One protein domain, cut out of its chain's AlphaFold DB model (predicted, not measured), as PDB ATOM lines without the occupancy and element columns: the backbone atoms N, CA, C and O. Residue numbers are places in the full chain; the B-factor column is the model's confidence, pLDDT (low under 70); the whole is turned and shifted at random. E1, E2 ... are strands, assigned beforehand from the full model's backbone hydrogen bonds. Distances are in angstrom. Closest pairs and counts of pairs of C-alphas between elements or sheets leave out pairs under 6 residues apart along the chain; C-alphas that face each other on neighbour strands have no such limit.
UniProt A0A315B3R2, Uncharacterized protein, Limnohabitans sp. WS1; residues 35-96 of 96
ATOM      1  N   ASP A  35      75.621  56.002 163.701       87.25
ATOM      2  CA  ASP A  35      74.348  56.069 162.984       87.25
ATOM      3  C   ASP A  35      74.444  56.939 161.720       87.25
ATOM      4  O   ASP A  35      75.340  57.783 161.562       87.25
ATOM      5  N   LEU A  36      73.514  56.702 160.791       90.88
ATOM      6  CA  LEU A  36      73.366  57.512 159.585       90.88
ATOM      7  C   LEU A  36      72.875  58.902 159.959       90.88
ATOM      8  O   LEU A  36      71.897  59.064 160.685       90.88
ATOM      9  N   HIS A  37      73.556  59.916 159.441       92.38
ATOM     10  CA  HIS A  37      73.300  61.284 159.852       92.38
ATOM     11  C   HIS A  37      72.299  61.983 158.938       92.38
ATOM     12  O   HIS A  37      72.381  61.886 157.713       92.38
ATOM     13  N   GLN A  38      71.408  62.776 159.529       94.56
ATOM     14  CA  GLN A  38      70.543  63.703 158.808       94.56
ATOM     15  C   GLN A  38      70.816  65.131 159.273       94.56
ATOM     16  O   GLN A  38      70.746  65.458 160.456       94.56
ATOM     17  N   CYS A  39      71.103  66.021 158.324       94.69
ATOM     18  CA  CYS A  39      71.281  67.433 158.609       94.69
ATOM     19  C   CYS A  39      69.944  68.055 159.044       94.69
ATOM     20  O   CYS A  39      69.010  68.092 158.236       94.69
ATOM     21  N   PRO A  40      69.867  68.650 160.248       94.00
ATOM     22  CA  PRO A  40      68.632  69.256 160.737       94.00
ATOM     23  C   PRO A  40      68.266  70.560 160.008       94.00
ATOM     24  O   PRO A  40      67.133  71.017 160.107       94.00
ATOM     25  N   ALA A  41      69.208  71.177 159.285       94.81
ATOM     26  CA  ALA A  41      69.003  72.476 158.642       94.81
ATOM     27  C   ALA A  41      68.525  72.382 157.183       94.81
ATOM     28  O   ALA A  41      67.713  73.196 156.754       94.81
ATOM     29  N   CYS A  42      69.045  71.429 156.403       94.19
ATOM     30  CA  CYS A  42      68.719  71.303 154.975       94.19
ATOM     31  C   CYS A  42      68.188  69.923 154.572       94.19
ATOM     32  O   CYS A  42      67.897  69.715 153.398       94.19
ATOM     33  N   SER A  43      68.059  68.988 155.517       94.06
ATOM     34  CA  SER A  43      67.538  67.636 155.276       94.06
ATOM     35  C   SER A  43      68.377  66.780 154.319       94.06
ATOM     36  O   SER A  43      67.861  65.823 153.737       94.06
ATOM     37  N   LEU A  44      69.669  67.101 154.152       95.50
ATOM     38  CA  LEU A  44      70.623  66.165 153.549       95.50
ATOM     39  C   LEU A  44      70.756  64.996 154.510       95.50
ATOM     40  O   LEU A  44      71.012  65.235 155.689       95.50
ATOM     41  N   MET A  45      70.627  63.770 154.033       94.88
ATOM     42  CA  MET A  45      70.784  62.587 154.865       94.88
ATOM     43  C   MET A  45      71.760  61.604 154.246       94.88
ATOM     44  O   MET A  45      71.945  61.586 153.030       94.88
ATOM     45  N   GLU A  46      72.378  60.805 155.098       93.94
ATOM     46  CA  GLU A  46      73.139  59.630 154.710       93.94
ATOM     47  C   GLU A  46      72.219  58.420 154.551       93.94
ATOM     48  O   GLU A  46      71.227  58.275 155.264       93.94
ATOM     49  N   ASP A  47      72.572  57.546 153.615       91.94
ATOM     50  CA  ASP A  47      71.926  56.255 153.389       91.94
ATOM     51  C   ASP A  47      72.976  55.235 152.917       91.94
ATOM     52  O   ASP A  47      74.100  55.599 152.547       91.94
ATOM     53  N   VAL A  48      72.634  53.948 152.928       88.81
ATOM     54  CA  VAL A  48      73.528  52.858 152.529       88.81
ATOM     55  C   VAL A  48      72.858  52.005 151.464       88.81
ATOM     56  O   VAL A  48      71.855  51.336 151.699       88.81
ATOM     57  N   LEU A  49      73.459  51.972 150.275       86.88
ATOM     58  CA  LEU A  49      72.991  51.095 149.199       86.88
ATOM     59  C   LEU A  49      73.242  49.619 149.544       86.88
ATOM     60  O   LEU A  49      74.137  49.301 150.325       86.88
ATOM     61  N   CYS A  50      72.562  48.699 148.848       79.75
ATOM     62  CA  CYS A  50      72.655  47.240 149.043       79.75
ATOM     63  C   CYS A  50      74.074  46.616 148.935       79.75
ATOM     64  O   CYS A  50      74.220  45.413 149.112       79.75
ATOM     65  N   GLY A  51      75.119  47.399 148.649       77.06
ATOM     66  CA  GLY A  51      76.529  46.989 148.664       77.06
ATOM     67  C   GLY A  51      77.377  47.614 149.781       77.06
ATOM     68  O   GLY A  51      78.598  47.548 149.701       77.06
ATOM     69  N   GLY A  52      76.771  48.270 150.780       79.56
ATOM     70  CA  GLY A  52      77.504  48.924 151.877       79.56
ATOM     71  C   GLY A  52      78.123  50.281 151.510       79.56
ATOM     72  O   GLY A  52      78.911  50.838 152.277       79.56
ATOM     73  N   LYS A  53      77.791  50.821 150.330       85.69
ATOM     74  CA  LYS A  53      78.262  52.140 149.890       85.69
ATOM     75  C   LYS A  53      77.467  53.226 150.613       85.69
ATOM     76  O   LYS A  53      76.248  53.279 150.443       85.69
ATOM     77  N   LEU A  54      78.172  54.097 151.338       89.50
ATOM     78  CA  LEU A  54      77.596  55.316 151.895       89.50
ATOM     79  C   LEU A  54      77.245  56.269 150.753       89.50
ATOM     80  O   LEU A  54      78.074  56.539 149.878       89.50
ATOM     81  N   VAL A  55      76.025  56.778 150.772       91.75
ATOM     82  CA  VAL A  55      75.546  57.806 149.850       91.75
ATOM     83  C   VAL A  55      74.898  58.928 150.641       91.75
ATOM     84  O   VAL A  55      74.546  58.753 151.807       91.75
ATOM     85  N   THR A  56      74.722  60.084 150.008       94.38
ATOM     86  CA  THR A  56      73.916  61.165 150.580       94.38
ATOM     87  C   THR A  56      72.814  61.569 149.628       94.38
ATOM     88  O   THR A  56      73.044  61.720 148.431       94.38
ATOM     89  N   CYS A  57      71.611  61.778 150.145       94.94
ATOM     90  CA  CYS A  57      70.457  62.182 149.357       94.94
ATOM     91  C   CYS A  57      69.624  63.224 150.111       94.94
ATOM     92  O   CYS A  57      69.775  63.432 151.315       94.94
ATOM     93  N   TRP A  58      68.749  63.924 149.393       93.38
ATOM     94  CA  TRP A  58      67.783  64.826 150.016       93.38
ATOM     95  C   TRP A  58      66.559  64.028 150.458       93.38
ATOM     96  O   TRP A  58      65.867  63.468 149.608       93.38
ATOM     97  N   HIS A  59      66.279  64.018 151.767       85.94
ATOM     98  CA  HIS A  59      65.241  63.183 152.393       85.94
ATOM     99  C   HIS A  59      63.857  63.295 151.725       85.94
ATOM    100  O   HIS A  59      63.133  62.314 151.605       85.94
ATOM    101  N   LEU A  60      63.495  64.491 151.252       81.19
ATOM    102  CA  LEU A  60      62.185  64.773 150.651       81.19
ATOM    103  C   LEU A  60      62.169  64.665 149.116       81.19
ATOM    104  O   LEU A  60      61.205  65.088 148.477       81.19
ATOM    105  N   SER A  61      63.228  64.137 148.498       85.88
ATOM    106  CA  SER A  61      63.243  63.930 147.049       85.88
ATOM    107  C   SER A  61      62.373  62.733 146.671       85.88
ATOM    108  O   SER A  61      62.575  61.630 147.170       85.88
ATOM    109  N   ALA A  62      61.458  62.919 145.716       84.88
ATOM    110  CA  ALA A  62      60.660  61.825 145.152       84.88
ATOM    111  C   ALA A  62      61.522  60.756 144.452       84.88
ATOM    112  O   ALA A  62      61.103  59.611 144.301       84.88
ATOM    113  N   GLN A  63      62.722  61.138 144.012       86.81
ATOM    114  CA  GLN A  63      63.747  60.243 143.482       86.81
ATOM    115  C   GLN A  63      65.060  60.598 144.184       86.81
ATOM    116  O   GLN A  63      65.758  61.520 143.748       86.81
ATOM    117  N   PRO A  64      65.370  59.970 145.331       84.44
ATOM    118  CA  PRO A  64      66.623  60.220 146.020       84.44
ATOM    119  C   PRO A  64      67.778  59.744 145.133       84.44
ATOM    120  O   PRO A  64      67.854  58.580 144.742       84.44
ATOM    121  N   VAL A  65      68.654  60.680 144.780       90.38
ATOM    122  CA  VAL A  65      69.872  60.432 144.004       90.38
ATOM    123  C   VAL A  65      71.056  60.706 144.917       90.38
ATOM    124  O   VAL A  65      71.040  61.686 145.664       90.38
ATOM    125  N   ASP A  66      72.067  59.841 144.840       93.38
ATOM    126  CA  ASP A  66      73.351  60.064 145.501       93.38
ATOM    127  C   ASP A  66      73.949  61.389 145.013       93.38
ATOM    128  O   ASP A  66      74.295  61.543 143.840       93.38
ATOM    129  N   THR A  67      74.045  62.362 145.913       92.94
ATOM    130  CA  THR A  67      74.602  63.682 145.616       92.94
ATOM    131  C   THR A  67      76.126  63.651 145.524       92.94
ATOM    132  O   THR A  67      76.728  64.614 145.050       92.94
ATOM    133  N   GLY A  68      76.766  62.569 145.986       91.75
ATOM    134  CA  GLY A  68      78.220  62.451 146.087       91.75
ATOM    135  C   GLY A  68      78.846  63.337 147.168       91.75
ATOM    136  O   GLY A  68      80.070  63.399 147.279       91.75
ATOM    137  N   LEU A  69      78.032  64.039 147.963       92.56
ATOM    138  CA  LEU A  69      78.494  64.826 149.099       92.56
ATOM    139  C   LEU A  69      78.757  63.918 150.307       92.56
ATOM    140  O   LEU A  69      78.131  62.872 150.455       92.56
ATOM    141  N   LEU A  70      79.660  64.329 151.197       90.81
ATOM    142  CA  LEU A  70      79.993  63.584 152.414       90.81
ATOM    143  C   LEU A  70      80.038  64.526 153.616       90.81
ATOM    144  O   LEU A  70      80.643  65.601 153.543       90.81
ATOM    145  N   PHE A  71      79.404  64.118 154.717       92.00
ATOM    146  CA  PHE A  71      79.541  64.808 155.995       92.00
ATOM    147  C   PHE A  71      80.980  64.725 156.490       92.00
ATOM    148  O   PHE A  71      81.652  63.705 156.337       92.00
ATOM    149  N   LYS A  72      81.470  65.831 157.057       91.00
ATOM    150  CA  LYS A  72      82.844  65.923 157.558       91.00
ATOM    151  C   LYS A  72      82.839  65.941 159.072       91.00
ATOM    152  O   LYS A  72      82.181  66.791 159.662       91.00
ATOM    153  N   GLU A  73      83.612  65.056 159.680       90.75
ATOM    154  CA  GLU A  73      83.896  65.116 161.112       90.75
ATOM    155  C   GLU A  73      84.698  66.386 161.418       90.75
ATOM    156  O   GLU A  73      85.749  66.634 160.825       90.75
ATOM    157  N   VAL A  74      84.169  67.218 162.316       91.88
ATOM    158  CA  VAL A  74      84.786  68.495 162.730       91.88
ATOM    159  C   VAL A  74      85.016  68.590 164.240       91.88
ATOM    160  O   VAL A  74      85.559  69.578 164.726       91.88
ATOM    161  N   GLY A  75      84.642  67.553 164.987       86.25
ATOM    162  CA  GLY A  75      84.836  67.429 166.425       86.25
ATOM    163  C   GLY A  75      84.398  66.049 166.909       86.25
ATOM    164  O   GLY A  75      83.947  65.231 166.106       86.25
ATOM    165  N   ALA A  76      84.511  65.799 168.216       83.38
ATOM    166  CA  ALA A  76      83.943  64.595 168.817       83.38
ATOM    167  C   ALA A  76      82.433  64.578 168.546       83.38
ATOM    168  O   ALA A  76      81.737  65.517 168.933       83.38
ATOM    169  N   GLU A  77      81.980  63.560 167.808       85.31
ATOM    170  CA  GLU A  77      80.572  63.333 167.452       85.31
ATOM    171  C   GLU A  77      79.923  64.484 166.669       85.31
ATOM    172  O   GLU A  77      78.706  64.573 166.600       85.31
ATOM    173  N   GLN A  78      80.703  65.379 166.055       91.44
ATOM    174  CA  GLN A  78      80.172  66.522 165.309       91.44
ATOM    175  C   GLN A  78      80.442  66.390 163.819       91.44
ATOM    176  O   GLN A  78      81.587  66.226 163.387       91.44
ATOM    177  N   LEU A  79      79.381  66.560 163.037       93.31
ATOM    178  CA  LEU A  79      79.411  66.498 161.586       93.31
ATOM    179  C   LEU A  79      79.034  67.846 160.984       93.31
ATOM    180  O   LEU A  79      77.989  68.419 161.290       93.31
ATOM    181  N   ALA A  80      79.879  68.333 160.082       95.50
ATOM    182  CA  ALA A  80      79.585  69.472 159.231       95.50
ATOM    183  C   ALA A  80      78.859  69.007 157.966       95.50
ATOM    184  O   ALA A  80      79.353  68.157 157.216       95.50
ATOM    185  N   CYS A  81      77.692  69.598 157.717       96.00
ATOM    186  CA  CYS A  81      76.906  69.348 156.522       96.00
ATOM    187  C   CYS A  81      77.608  69.911 155.280       96.00
ATOM    188  O   CYS A  81      77.866  71.116 155.219       96.00
ATOM    189  N   PRO A  82      77.843  69.093 154.242       95.50
ATOM    190  CA  PRO A  82      78.465  69.558 153.007       95.50
ATOM    191  C   PRO A  82      77.528  70.436 152.162       95.50
ATOM    192  O   PRO A  82      78.008  71.184 151.318       95.50
ATOM    193  N   GLY A  83      76.209  70.356 152.376       94.44
ATOM    194  CA  GLY A  83      75.217  71.126 151.621       94.44
ATOM    195  C   GLY A  83      74.984  72.545 152.149       94.44
ATOM    196  O   GLY A  83      74.836  73.467 151.355       94.44
ATOM    197  N   CYS A  84      74.943  72.738 153.474       95.88
ATOM    198  CA  CYS A  84      74.608  74.035 154.086       95.88
ATOM    199  C   CYS A  84      75.629  74.551 155.112       95.88
ATOM    200  O   CYS A  84      75.479  75.664 155.607       95.88
ATOM    201  N   GLY A  85      76.645  73.758 155.467       95.81
ATOM    202  CA  GLY A  85      77.650  74.125 156.470       95.81
ATOM    203  C   GLY A  85      77.188  74.024 157.928       95.81
ATOM    204  O   GLY A  85      77.990  74.276 158.822       95.81
ATOM    205  N   CYS A  86      75.933  73.644 158.194       95.94
ATOM    206  CA  CYS A  86      75.446  73.398 159.554       95.94
ATOM    207  C   CYS A  86      76.290  72.313 160.234       95.94
ATOM    208  O   CYS A  86      76.517  71.254 159.649       95.94
ATOM    209  N   VAL A  87      76.734  72.582 161.461       96.38
ATOM    210  CA  VAL A  87      77.403  71.605 162.322       96.38
ATOM    211  C   VAL A  87      76.383  71.079 163.321       96.38
ATOM    212  O   VAL A  87      75.725  71.864 164.003       96.38
ATOM    213  N   SER A  88      76.247  69.761 163.402       93.88
ATOM    214  CA  SER A  88      75.325  69.094 164.322       93.88
ATOM    215  C   SER A  88      75.948  67.818 164.875       93.88
ATOM    216  O   SER A  88      76.831  67.237 164.244       93.88
ATOM    217  N   LEU A  89      75.464  67.375 166.035       90.19
ATOM    218  CA  LEU A  89      75.858  66.089 166.599       90.19
ATOM    219  C   LEU A  89      75.392  64.949 165.688       90.19
ATOM    220  O   LEU A  89      74.268  64.990 165.186       90.19
ATOM    221  N   ALA A  90      76.252  63.956 165.486       79.25
ATOM    222  CA  ALA A  90      75.880  62.646 164.982       79.25
ATOM    223  C   ALA A  90      75.155  61.928 166.125       79.25
ATOM    224  O   ALA A  90      75.793  61.285 166.952       79.25
ATOM    225  N   LEU A  91      73.852  62.171 166.257       69.12
ATOM    226  CA  LEU A  91      73.055  61.574 167.325       69.12
ATOM    227  C   LEU A  91      73.026  60.049 167.155       69.12
ATOM    228  O   LEU A  91      72.801  59.571 166.045       69.12
ATOM    229  N   GLU A  92      73.202  59.316 168.255       53.69
ATOM    230  CA  GLU A  92      72.632  57.975 168.386       53.69
ATOM    231  C   GLU A  92      71.112  58.155 168.378       53.69
ATOM    232  O   GLU A  92      70.549  58.899 169.187       53.69
ATOM    233  N   THR A  93      70.435  57.546 167.415       47.31
ATOM    234  CA  THR A  93      68.974  57.472 167.447       47.31
ATOM    235  C   THR A  93      68.588  56.436 168.494       47.31
ATOM    236  O   THR A  93      68.389  55.265 168.176       47.31
ATOM    237  N   ASP A  94      68.481  56.864 169.753       42.16
ATOM    238  CA  ASP A  94      67.732  56.125 170.767       42.16
ATOM    239  C   ASP A  94      66.281  56.016 170.279       42.16
ATOM    240  O   ASP A  94      65.511  56.979 170.290       42.16
ATOM    241  N   ILE A  95      65.928  54.838 169.768       45.41
ATOM    242  CA  ILE A  95      64.546  54.460 169.496       45.41
ATOM    243  C   ILE A  95      63.907  54.156 170.859       45.41
ATOM    244  O   ILE A  95      64.204  53.117 171.452       45.41
ATOM    245  N   GLU A  96      63.062  55.068 171.352       36.84
ATOM    246  CA  GLU A  96      62.044  54.770 172.378       36.84
ATOM    247  C   GLU A  96      60.975  53.798 171.851       36.84
ATOM    248  O   GLU A  96      60.541  53.942 170.682       36.84
TER     249      GLU A  96
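Overview. This is residues 35 to 96 of the 96 residues of an uncharacterized protein of Limnohabitans sp. WS1 (UniProt A0A315B3R2). With little regular structure, the domain is two small antiparallel sheets, a hairpin of E1 and E2 and a three-strand sheet E3 - E4 - E5, joined by a long loop, residues 59 to 71. The printed part has 62 residues, with no named helix and five named strands, E1 to E5 in order; the class is all strand, with only 20 residues in named elements. It is compact, with a radius of gyration of the C-alphas of 11.5 A, and spans 30 by 28 by 21 A.

Along the chain. E1, residues 44 to 48, begins at C-alpha 44 (70.623, 66.165, 153.549) and measures 13.7 A. E2 is residues 54 to 58, 13.8 A; E3 72 to 75, 9.2 A; E4 78 to 80, 6.8 A. E5, residues 87 to 89, 7.1 A, ends at C-alpha 89 (75.858, 66.089, 166.599).

Arrangement. In the hairpin E1 and E2, antiparallel at 143 degrees, C-alphas 46 and 56 face each other at 4.5 A, and N 45 and O 57 are within hydrogen-bond range at 2.9 A. E3, E4 and E5 form a meander, each strand the antiparallel neighbour of the one before. The hairpin E3 and E4 has N 80 and O 72 at 2.8 A; the hairpin E4 and E5 has N 79 and O 88 at 2.9 A. E1 and E2 are apart from E3, E4 and E5.

Size, cuts and confidence. The farthest C-alphas, of Ala 62 and Ala 76, are 33.3 A apart. The printed part has no cut; the link E2 to E3 is long. Residues 91 to 96 have pLDDT under 70.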